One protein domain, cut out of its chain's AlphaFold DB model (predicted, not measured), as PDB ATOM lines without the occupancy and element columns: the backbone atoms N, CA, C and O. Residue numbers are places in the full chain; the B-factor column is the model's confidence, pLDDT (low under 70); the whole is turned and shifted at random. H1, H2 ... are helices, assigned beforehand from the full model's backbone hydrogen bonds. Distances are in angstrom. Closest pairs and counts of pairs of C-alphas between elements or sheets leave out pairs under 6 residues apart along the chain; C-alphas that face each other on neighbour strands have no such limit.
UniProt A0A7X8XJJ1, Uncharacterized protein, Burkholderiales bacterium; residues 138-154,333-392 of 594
ATOM      1  N   ALA A 138      38.599  30.720  30.459       83.88
ATOM      2  CA  ALA A 138      38.215  32.129  30.486       83.88
ATOM      3  C   ALA A 138      37.921  32.702  29.085       83.88
ATOM      4  O   ALA A 138      37.295  33.755  28.976       83.88
ATOM      5  N   ARG A 139      38.372  32.031  28.017       84.19
ATOM      6  CA  ARG A 139      38.167  32.436  26.612       84.19
ATOM      7  C   ARG A 139      37.065  31.632  25.927       84.19
ATOM      8  O   ARG A 139      36.417  32.133  25.009       84.19
ATOM      9  N   ALA A 140      36.876  30.391  26.361       86.94
ATOM     10  CA  ALA A 140      35.930  29.455  25.792       86.94
ATOM     11  C   ALA A 140      34.495  29.968  25.937       86.94
ATOM     12  O   ALA A 140      34.004  30.228  27.037       86.94
ATOM     13  N   ARG A 141      33.795  30.071  24.807       89.00
ATOM     14  CA  ARG A 141      32.346  30.270  24.795       89.00
ATOM     15  C   ARG A 141      31.680  28.906  24.845       89.00
ATOM     16  O   ARG A 141      32.073  28.010  24.105       89.00
ATOM     17  N   LEU A 142      30.680  28.756  25.703       91.88
ATOM     18  CA  LEU A 142      29.912  27.522  25.819       91.88
ATOM     19  C   LEU A 142      28.502  27.748  25.284       91.88
ATOM     20  O   LEU A 142      27.876  28.766  25.566       91.88
ATOM     21  N   LEU A 143      28.022  26.780  24.518       92.25
ATOM     22  CA  LEU A 143      26.651  26.682  24.050       92.25
ATOM     23  C   LEU A 143      25.737  26.197  25.174       92.25
ATOM     24  O   LEU A 143      26.175  25.542  26.124       92.25
ATOM     25  N   ASP A 144      24.439  26.447  25.034       91.81
ATOM     26  CA  ASP A 144      23.438  25.979  25.995       91.81
ATOM     27  C   ASP A 144      23.305  24.451  26.008       91.81
ATOM     28  O   ASP A 144      23.066  23.868  27.065       91.81
ATOM     29  N   GLN A 145      23.521  23.795  24.864       88.31
ATOM     30  CA  GLN A 145      23.362  22.347  24.706       88.31
ATOM     31  C   GLN A 145      24.618  21.680  24.120       88.31
ATOM     32  O   GLN A 145      25.292  22.284  23.280       88.31
ATOM     33  N   PRO A 146      24.946  20.443  24.552       87.25
ATOM     34  CA  PRO A 146      26.074  19.692  24.014       87.25
ATOM     35  C   PRO A 146      25.788  19.187  22.592       87.25
ATOM     36  O   PRO A 146      24.668  18.806  22.265       87.25
ATOM     37  N   ARG A 147      26.827  19.123  21.756       90.25
ATOM     38  CA  ARG A 147      26.786  18.646  20.360       90.25
ATOM     39  C   ARG A 147      27.233  17.179  20.204       90.25
ATOM     40  O   ARG A 147      27.713  16.778  19.144       90.25
ATOM     41  N   SER A 148      27.115  16.390  21.271       88.25
ATOM     42  CA  SER A 148      27.599  15.003  21.353       88.25
ATOM     43  C   SER A 148      26.596  13.986  20.797       88.25
ATOM     44  O   SER A 148      25.404  14.265  20.689       88.25
ATOM     45  N   THR A 149      27.072  12.784  20.469       85.50
ATOM     46  CA  THR A 149      26.251  11.685  19.939       85.50
ATOM     47  C   THR A 149      25.559  10.844  21.014       85.50
ATOM     48  O   THR A 149      24.693  10.036  20.678       85.50
ATOM     49  N   LEU A 150      25.910  11.019  22.297       83.56
ATOM     50  CA  LEU A 150      25.396  10.189  23.400       83.56
ATOM     51  C   LEU A 150      23.865  10.179  23.513       83.56
ATOM     52  O   LEU A 150      23.298   9.157  23.895       83.56
ATOM     53  N   ASP A 151      23.213  11.273  23.123       69.25
ATOM     54  CA  ASP A 151      21.767  11.463  23.268       69.25
ATOM     55  C   ASP A 151      20.984  11.189  21.970       69.25
ATOM     56  O   ASP A 151      19.778  11.430  21.902       69.25
ATOM     57  N   ILE A 152      21.647  10.686  20.919       75.38
ATOM     58  CA  ILE A 152      21.057  10.517  19.584       75.38
ATOM     59  C   ILE A 152      20.827   9.020  19.310       75.38
ATOM     60  O   ILE A 152      21.792   8.286  19.096       75.38
ATOM     61  N   PRO A 153      19.574   8.527  19.242       69.38
ATOM     62  CA  PRO A 153      19.293   7.116  18.951       69.38
ATOM     63  C   PRO A 153      19.915   6.621  17.637       69.38
ATOM     64  O   PRO A 153      20.397   5.491  17.557       69.38
ATOM     65  N   GLN A 154      19.962   7.484  16.618       77.75
ATOM     66  CA  GLN A 154      20.564   7.203  15.312       77.75
ATOM     67  C   GLN A 154      22.095   7.100  15.361       77.75
ATOM     68  O   GLN A 154      22.689   6.608  14.407       77.75
ATOM     69  N   GLN A 333      29.080   7.234  16.923       93.31
ATOM     70  CA  GLN A 333      29.852   7.022  18.149       93.31
ATOM     71  C   GLN A 333      31.310   6.642  17.866       93.31
ATOM     72  O   GLN A 333      32.199   7.073  18.594       93.31
ATOM     73  N   ASP A 334      31.568   5.868  16.806       94.00
ATOM     74  CA  ASP A 334      32.938   5.533  16.398       94.00
ATOM     75  C   ASP A 334      33.705   6.796  15.995       94.00
ATOM     76  O   ASP A 334      34.805   7.044  16.486       94.00
ATOM     77  N   LEU A 335      33.073   7.647  15.181       95.81
ATOM     78  CA  LEU A 335      33.671   8.902  14.732       95.81
ATOM     79  C   LEU A 335      33.883   9.902  15.874       95.81
ATOM     80  O   LEU A 335      34.930  10.540  15.931       95.81
ATOM     81  N   GLU A 336      32.935  10.032  16.809       95.56
ATOM     82  CA  GLU A 336      33.122  10.894  17.985       95.56
ATOM     83  C   GLU A 336      34.233  10.384  18.900       95.56
ATOM     84  O   GLU A 336      35.019  11.178  19.419       95.56
ATOM     85  N   LEU A 337      34.353   9.069  19.068       92.31
ATOM     86  CA  LEU A 337      35.446   8.500  19.840       92.31
ATOM     87  C   LEU A 337      36.804   8.751  19.165       92.31
ATOM     88  O   LEU A 337      37.729   9.206  19.841       92.31
ATOM     89  N   ALA A 338      36.916   8.524  17.853       92.62
ATOM     90  CA  ALA A 338      38.127   8.821  17.084       92.62
ATOM     91  C   ALA A 338      38.496  10.313  17.162       92.62
ATOM     92  O   ALA A 338      39.648  10.664  17.432       92.62
ATOM     93  N   TYR A 339      37.502  11.198  17.031       95.31
ATOM     94  CA  TYR A 339      37.663  12.638  17.206       95.31
ATOM     95  C   TYR A 339      38.251  12.987  18.577       95.31
ATOM     96  O   TYR A 339      39.279  13.659  18.661       95.31
ATOM     97  N   LEU A 340      37.644  12.496  19.661       93.69
ATOM     98  CA  LEU A 340      38.085  12.774  21.030       93.69
ATOM     99  C   LEU A 340      39.487  12.221  21.316       93.69
ATOM    100  O   LEU A 340      40.288  12.886  21.979       93.69
ATOM    101  N   GLN A 341      39.822  11.041  20.791       89.06
ATOM    102  CA  GLN A 341      41.179  10.490  20.877       89.06
ATOM    103  C   GLN A 341      42.190  11.393  20.165       89.06
ATOM    104  O   GLN A 341      43.265  11.670  20.706       89.06
ATOM    105  N   ARG A 342      41.835  11.913  18.985       89.06
ATOM    106  CA  ARG A 342      42.686  12.848  18.243       89.06
ATOM    107  C   ARG A 342      42.866  14.159  18.996       89.06
ATOM    108  O   ARG A 342      43.997  14.611  19.137       89.06
ATOM    109  N   MET A 343      41.793  14.713  19.562       91.44
ATOM    110  CA  MET A 343      41.841  15.913  20.408       91.44
ATOM    111  C   MET A 343      42.759  15.714  21.616       91.44
ATOM    112  O   MET A 343      43.601  16.561  21.900       91.44
ATOM    113  N   SER A 344      42.653  14.560  22.273       88.06
ATOM    114  CA  SER A 344      43.488  14.194  23.423       88.06
ATOM    115  C   SER A 344      44.970  14.180  23.065       88.06
ATOM    116  O   SER A 344      45.765  14.867  23.705       88.06
ATOM    117  N   ARG A 345      45.336  13.501  21.971       83.88
ATOM    118  CA  ARG A 345      46.713  13.484  21.450       83.88
ATOM    119  C   ARG A 345      47.200  14.877  21.052       83.88
ATOM    120  O   ARG A 345      48.367  15.212  21.249       83.88
ATOM    121  N   ALA A 346      46.328  15.685  20.459       85.00
ATOM    122  CA  ALA A 346      46.663  17.021  19.987       85.00
ATOM    123  C   ALA A 346      46.858  18.014  21.155       85.00
ATOM    124  O   ALA A 346      47.625  18.970  21.031       85.00
ATOM    125  N   LEU A 347      46.189  17.788  22.287       83.69
ATOM    126  CA  LEU A 347      46.330  18.552  23.531       83.69
ATOM    127  C   LEU A 347      47.390  17.977  24.488       83.69
ATOM    128  O   LEU A 347      47.724  18.628  25.474       83.69
ATOM    129  N   GLY A 348      47.922  16.782  24.209       80.62
ATOM    130  CA  GLY A 348      48.835  16.082  25.117       80.62
ATOM    131  C   GLY A 348      48.155  15.637  26.417       80.62
ATOM    132  O   GLY A 348      48.791  15.607  27.466       80.62
ATOM    133  N   VAL A 349      46.852  15.347  26.359       82.50
ATOM    134  CA  VAL A 349      46.062  14.877  27.498       82.50
ATOM    135  C   VAL A 349      46.039  13.356  27.472       82.50
ATOM    136  O   VAL A 349      45.459  12.751  26.567       82.50
ATOM    137  N   GLU A 350      46.638  12.733  28.484       71.00
ATOM    138  CA  GLU A 350      46.459  11.304  28.726       71.00
ATOM    139  C   GLU A 350      45.010  11.056  29.146       71.00
ATOM    140  O   GLU A 350      44.583  11.448  30.234       71.00
ATOM    141  N   THR A 351      44.227  10.425  28.273       65.38
ATOM    142  CA  THR A 351      42.864  10.022  28.622       65.38
ATOM    143  C   THR A 351      42.854   8.598  29.134       65.38
ATOM    144  O   THR A 351      43.493   7.704  28.577       65.38
ATOM    145  N   ARG A 352      42.043   8.358  30.165       64.94
ATOM    146  CA  ARG A 352      41.846   7.012  30.726       64.94
ATOM    147  C   ARG A 352      41.243   6.048  29.698       64.94
ATOM    148  O   ARG A 352      41.423   4.842  29.795       64.94
ATOM    149  N   VAL A 353      40.594   6.589  28.668       59.50
ATOM    150  CA  VAL A 353      40.011   5.864  27.528       59.50
ATOM    151  C   VAL A 353      41.057   5.233  26.608       59.50
ATOM    152  O   VAL A 353      40.762   4.217  25.981       59.50
ATOM    153  N   LEU A 354      42.261   5.811  26.524       55.53
ATOM    154  CA  LEU A 354      43.388   5.235  25.780       55.53
ATOM    155  C   LEU A 354      44.076   4.096  26.551       55.53
ATOM    156  O   LEU A 354      44.846   3.352  25.957       55.53
ATOM    157  N   GLN A 355      43.794   3.957  27.851       52.94
ATOM    158  CA  GLN A 355      44.383   2.946  28.739       52.94
ATOM    159  C   GLN A 355      43.399   1.833  29.138       52.94
ATOM    160  O   GLN A 355      43.791   0.876  29.802       52.94
ATOM    161  N   ALA A 356      42.115   1.962  28.792       52.53
ATOM    162  CA  ALA A 356      41.093   1.001  29.185       52.53
ATOM    163  C   ALA A 356      41.089  -0.217  28.246       52.53
ATOM    164  O   ALA A 356      40.642  -0.120  27.102       52.53
ATOM    165  N   ASP A 357      41.532  -1.368  28.758       49.47
ATOM    166  CA  ASP A 357      41.301  -2.673  28.138       49.47
ATOM    167  C   ASP A 357      39.841  -3.114  28.355       49.47
ATOM    168  O   ASP A 357      39.373  -3.240  29.488       49.47
ATOM    169  N   GLY A 358      39.137  -3.426  27.264       52.38
ATOM    170  CA  GLY A 358      37.934  -4.263  27.289       52.38
ATOM    171  C   GLY A 358      36.575  -3.582  27.535       52.38
ATOM    172  O   GLY A 358      36.434  -2.625  28.288       52.38
ATOM    173  N   ALA A 359      35.565  -4.161  26.871       48.31
ATOM    174  CA  ALA A 359      34.118  -4.237  27.149       48.31
ATOM    175  C   ALA A 359      33.280  -2.989  27.518       48.31
ATOM    176  O   ALA A 359      32.054  -3.110  27.537       48.31
ATOM    177  N   ALA A 360      33.856  -1.813  27.782       60.19
ATOM    178  CA  ALA A 360      33.077  -0.600  28.044       60.19
ATOM    179  C   ALA A 360      32.290  -0.186  26.791       60.19
ATOM    180  O   ALA A 360      32.836  -0.128  25.683       60.19
ATOM    181  N   ALA A 361      31.000   0.119  26.955       78.06
ATOM    182  CA  ALA A 361      30.163   0.535  25.835       78.06
ATOM    183  C   ALA A 361      30.724   1.832  25.220       78.06
ATOM    184  O   ALA A 361      31.156   2.727  25.946       78.06
ATOM    185  N   LYS A 362      30.695   1.978  23.884       85.25
ATOM    186  CA  LYS A 362      31.257   3.150  23.166       85.25
ATOM    187  C   LYS A 362      30.837   4.494  23.785       85.25
ATOM    188  O   LYS A 362      31.656   5.399  23.910       85.25
ATOM    189  N   GLY A 363      29.589   4.595  24.248       86.94
ATOM    190  CA  GLY A 363      29.080   5.786  24.932       86.94
ATOM    191  C   GLY A 363      29.791   6.124  26.252       86.94
ATOM    192  O   GLY A 363      30.049   7.293  26.522       86.94
ATOM    193  N   GLU A 364      30.177   5.129  27.051       87.12
ATOM    194  CA  GLU A 364      30.939   5.347  28.290       87.12
ATOM    195  C   GLU A 364      32.340   5.883  27.979       87.12
ATOM    196  O   GLU A 364      32.812   6.814  28.630       87.12
ATOM    197  N   ARG A 365      32.975   5.356  26.924       88.38
ATOM    198  CA  ARG A 365      34.284   5.829  26.447       88.38
ATOM    199  C   ARG A 365      34.216   7.281  25.972       88.38
ATOM    200  O   ARG A 365      35.065   8.082  26.346       88.38
ATOM    201  N   ILE A 366      33.191   7.645  25.202       91.62
ATOM    202  CA  ILE A 366      32.962   9.035  24.775       91.62
ATOM    203  C   ILE A 366      32.772   9.949  25.990       91.62
ATOM    204  O   ILE A 366      33.409  11.000  26.075       91.62
ATOM    205  N   LEU A 367      31.930   9.550  26.950       91.19
ATOM    206  CA  LEU A 367      31.682  10.335  28.158       91.19
ATOM    207  C   LEU A 367      32.970  10.548  28.963       91.19
ATOM    208  O   LEU A 367      33.256  11.674  29.371       91.19
ATOM    209  N   GLN A 368      33.768   9.497  29.148       90.62
ATOM    210  CA  GLN A 368      35.028   9.579  29.880       90.62
ATOM    211  C   GLN A 368      36.050  10.474  29.165       90.62
ATOM    212  O   GLN A 368      36.666  11.321  29.808       90.62
ATOM    213  N   ALA A 369      36.203  10.348  27.842       91.44
ATOM    214  CA  ALA A 369      37.119  11.197  27.078       91.44
ATOM    215  C   ALA A 369      36.697  12.674  27.131       91.44
ATOM    216  O   ALA A 369      37.540  13.553  27.317       91.44
ATOM    217  N   ARG A 370      35.388  12.958  27.051       93.19
ATOM    218  CA  ARG A 370      34.848  14.310  27.256       93.19
ATOM    219  C   ARG A 370      35.182  14.842  28.642       93.19
ATOM    220  O   ARG A 370      35.629  15.981  28.745       93.19
ATOM    221  N   GLN A 371      34.985  14.050  29.695       92.31
ATOM    222  CA  GLN A 371      35.291  14.458  31.069       92.31
ATOM    223  C   GLN A 371      36.780  14.755  31.262       92.31
ATOM    224  O   GLN A 371      37.116  15.795  31.825       92.31
ATOM    225  N   ASP A 372      37.662  13.885  30.763       91.00
ATOM    226  CA  ASP A 372      39.113  14.061  30.874       91.00
ATOM    227  C   ASP A 372      39.575  15.340  30.146       91.00
ATOM    228  O   ASP A 372      40.289  16.160  30.724       91.00
ATOM    229  N   LEU A 373      39.099  15.572  28.916       92.31
ATOM    230  CA  LEU A 373      39.403  16.795  28.162       92.31
ATOM    231  C   LEU A 373      38.820  18.054  28.821       92.31
ATOM    232  O   LEU A 373      39.491  19.082  28.895       92.31
ATOM    233  N   SER A 374      37.589  17.980  29.329       93.69
ATOM    234  CA  SER A 374      36.931  19.104  30.010       93.69
ATOM    235  C   SER A 374      37.686  19.498  31.278       93.69
ATOM    236  O   SER A 374      37.939  20.682  31.502       93.69
ATOM    237  N   ALA A 375      38.126  18.505  32.058       91.44
ATOM    238  CA  ALA A 375      38.958  18.713  33.236       91.44
ATOM    239  C   ALA A 375      40.312  19.344  32.875       91.44
ATOM    240  O   ALA A 375      40.715  20.313  33.519       91.44
ATOM    241  N   ALA A 376      40.980  18.852  31.825       88.56
ATOM    242  CA  ALA A 376      42.258  19.397  31.364       88.56
ATOM    243  C   ALA A 376      42.152  20.866  30.914       88.56
ATOM    244  O   ALA A 376      43.064  21.658  31.141       88.56
ATOM    245  N   LEU A 377      41.024  21.241  30.310       89.75
ATOM    246  CA  LEU A 377      40.773  22.586  29.787       89.75
ATOM    247  C   LEU A 377      40.115  23.531  30.802       89.75
ATOM    248  O   LEU A 377      39.965  24.723  30.525       89.75
ATOM    249  N   GLY A 378      39.721  23.016  31.970       91.94
ATOM    250  CA  GLY A 378      39.046  23.777  33.020       91.94
ATOM    251  C   GLY A 378      37.631  24.232  32.652       91.94
ATOM    252  O   GLY A 378      37.175  25.249  33.171       91.94
ATOM    253  N   ILE A 379      36.943  23.517  31.758       93.38
ATOM    254  CA  ILE A 379      35.565  23.820  31.344       93.38
ATOM    255  C   ILE A 379      34.589  22.723  31.797       93.38
ATOM    256  O   ILE A 379      35.019  21.606  32.073       93.38
ATOM    257  N   PRO A 380      33.273  22.998  31.873       93.19
ATOM    258  CA  PRO A 380      32.294  21.999  32.298       93.19
ATOM    259  C   PRO A 380      32.147  20.822  31.327       93.19
ATOM    260  O   PRO A 380      31.980  19.691  31.768       93.19
ATOM    261  N   ASP A 381      32.162  21.095  30.017       94.44
ATOM    262  CA  ASP A 381      31.955  20.083  28.976       94.44
ATOM    263  C   ASP A 381      32.458  20.569  27.609       94.44
ATOM    264  O   ASP A 381      31.919  21.526  27.046       94.44
ATOM    265  N   VAL A 382      33.457  19.884  27.047       94.94
ATOM    266  CA  VAL A 382      33.994  20.155  25.702       94.94
ATOM    267  C   VAL A 382      32.946  20.040  24.602       94.94
ATOM    268  O   VAL A 382      33.020  20.784  23.629       94.94
ATOM    269  N   ALA A 383      31.924  19.191  24.762       95.69
ATOM    270  CA  ALA A 383      30.877  19.041  23.750       95.69
ATOM    271  C   ALA A 383      29.974  20.276  23.622       95.69
ATOM    272  O   ALA A 383      29.180  20.365  22.687       95.69
ATOM    273  N   ARG A 384      30.076  21.231  24.554       95.56
ATOM    274  CA  ARG A 384      29.365  22.513  24.505       95.56
ATOM    275  C   ARG A 384      30.188  23.612  23.832       95.56
ATOM    276  O   ARG A 384      29.709  24.736  23.755       95.56
ATOM    277  N   LEU A 385      31.402  23.339  23.357       95.00
ATOM    278  CA  LEU A 385      32.165  24.322  22.589       95.00
ATOM    279  C   LEU A 385      31.530  24.528  21.200       95.00
ATOM    280  O   LEU A 385      31.069  23.559  20.593       95.00
ATOM    281  N   PRO A 386      31.512  25.764  20.666       93.75
ATOM    282  CA  PRO A 386      30.964  26.044  19.339       93.75
ATOM    283  C   PRO A 386      31.687  25.263  18.242       93.75
ATOM    284  O   PRO A 386      31.036  24.787  17.317       93.75
ATOM    285  N   ASP A 387      32.993  25.053  18.402       94.25
ATOM    286  CA  ASP A 387      33.842  24.359  17.434       94.25
ATOM    287  C   ASP A 387      33.969  22.851  17.714       94.25
ATOM    288  O   ASP A 387      34.762  22.166  17.069       94.25
ATOM    289  N   TYR A 388      33.189  22.309  18.661       96.00
ATOM    290  CA  TYR A 388      33.082  20.862  18.844       96.00
ATOM    291  C   TYR A 388      32.323  20.244  17.667       96.00
ATOM    292  O   TYR A 388      31.098  20.373  17.554       96.00
ATOM    293  N   ASP A 389      33.061  19.562  16.797       95.44
ATOM    294  CA  ASP A 389      32.530  18.912  15.604       95.44
ATOM    295  C   ASP A 389      33.220  17.563  15.394       95.44
ATOM    296  O   ASP A 389      34.342  17.470  14.898       95.44
ATOM    297  N   TRP A 390      32.534  16.501  15.810       94.69
ATOM    298  CA  TRP A 390      33.013  15.131  15.670       94.69
ATOM    299  C   TRP A 390      32.904  14.602  14.239       94.69
ATOM    300  O   TRP A 390      33.405  13.513  13.951       94.69
ATOM    301  N   LYS A 391      32.229  15.321  13.337       95.06
ATOM    302  CA  LYS A 391      32.079  14.873  11.957       95.06
ATOM    303  C   LYS A 391      33.400  15.076  11.211       95.06
ATOM    304  O   LYS A 391      33.957  16.174  11.264       95.06
ATOM    305  N   PRO A 392      33.903  14.048  10.509       95.69
ATOM    306  CA  PRO A 392      35.082  14.207   9.682       95.69
ATOM    307  C   PRO A 392      34.802  15.212   8.567       95.69
ATOM    308  O   PRO A 392      33.709  15.266   8.000       95.69
TER     309      PRO A 392
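AT A GLANCE: This is residues 138 to 154 and 333 to 392 of the 594 residues of an uncharacterized protein of Burkholderiales bacterium (UniProt A0A7X8XJJ1). Two helices of similar length, H2 and H1, lie side by side and run the same way, and the long loop of residues 348 to 361 leads back from the end of H1 to the beginning of H2. Two further stretches with no named element, residues 138 to 154 and 378 to 392, lie on the side of the helix pair away from that loop. The printed part has 77 residues, with two named helices in the order H1, H2 and no named strand; the class is all helix, though named elements hold 31 of the 77 residues, under half. The whole is compact, with a radius of gyration of the C-alphas of 12.0 A and spans of 36 by 31 by 21 A.

IN THESE COORDINATES: The longest helix, H2, is residues 362 to 377, 22.6 A from C-alpha 362 at (31.257, 3.150, 23.166) to C-alpha 377 at (40.773, 22.586, 29.787). H1 is residues 333 to 347, 20.8 A long, and begins with C-alpha 333 at (29.852, 7.022, 18.149).

HOW THE PARTS SIT: H2 and H1 touch, with the C-alphas of Ile 366 and Leu 337 closest at 5.6 A. Their centres are 9.7 A apart. Their lines stand at a shallow tilt of 25 degrees, and they run the same way. In H1 and H2 every O i to N i+4 pair is within hydrogen-bond range.

THE WHOLE: The C-alphas of Arg 139 and Ala 359 are the two farthest apart, at 36.9 A. Residues 155 to 332 are not printed, and C-alphas 154 and 333 are 9.7 A apart across this cut. The link from H1 to H2, 14 residues, is long. The mean pLDDT of the printed part is 84.9; residues 151, 153 and 351 to 360 are under 70.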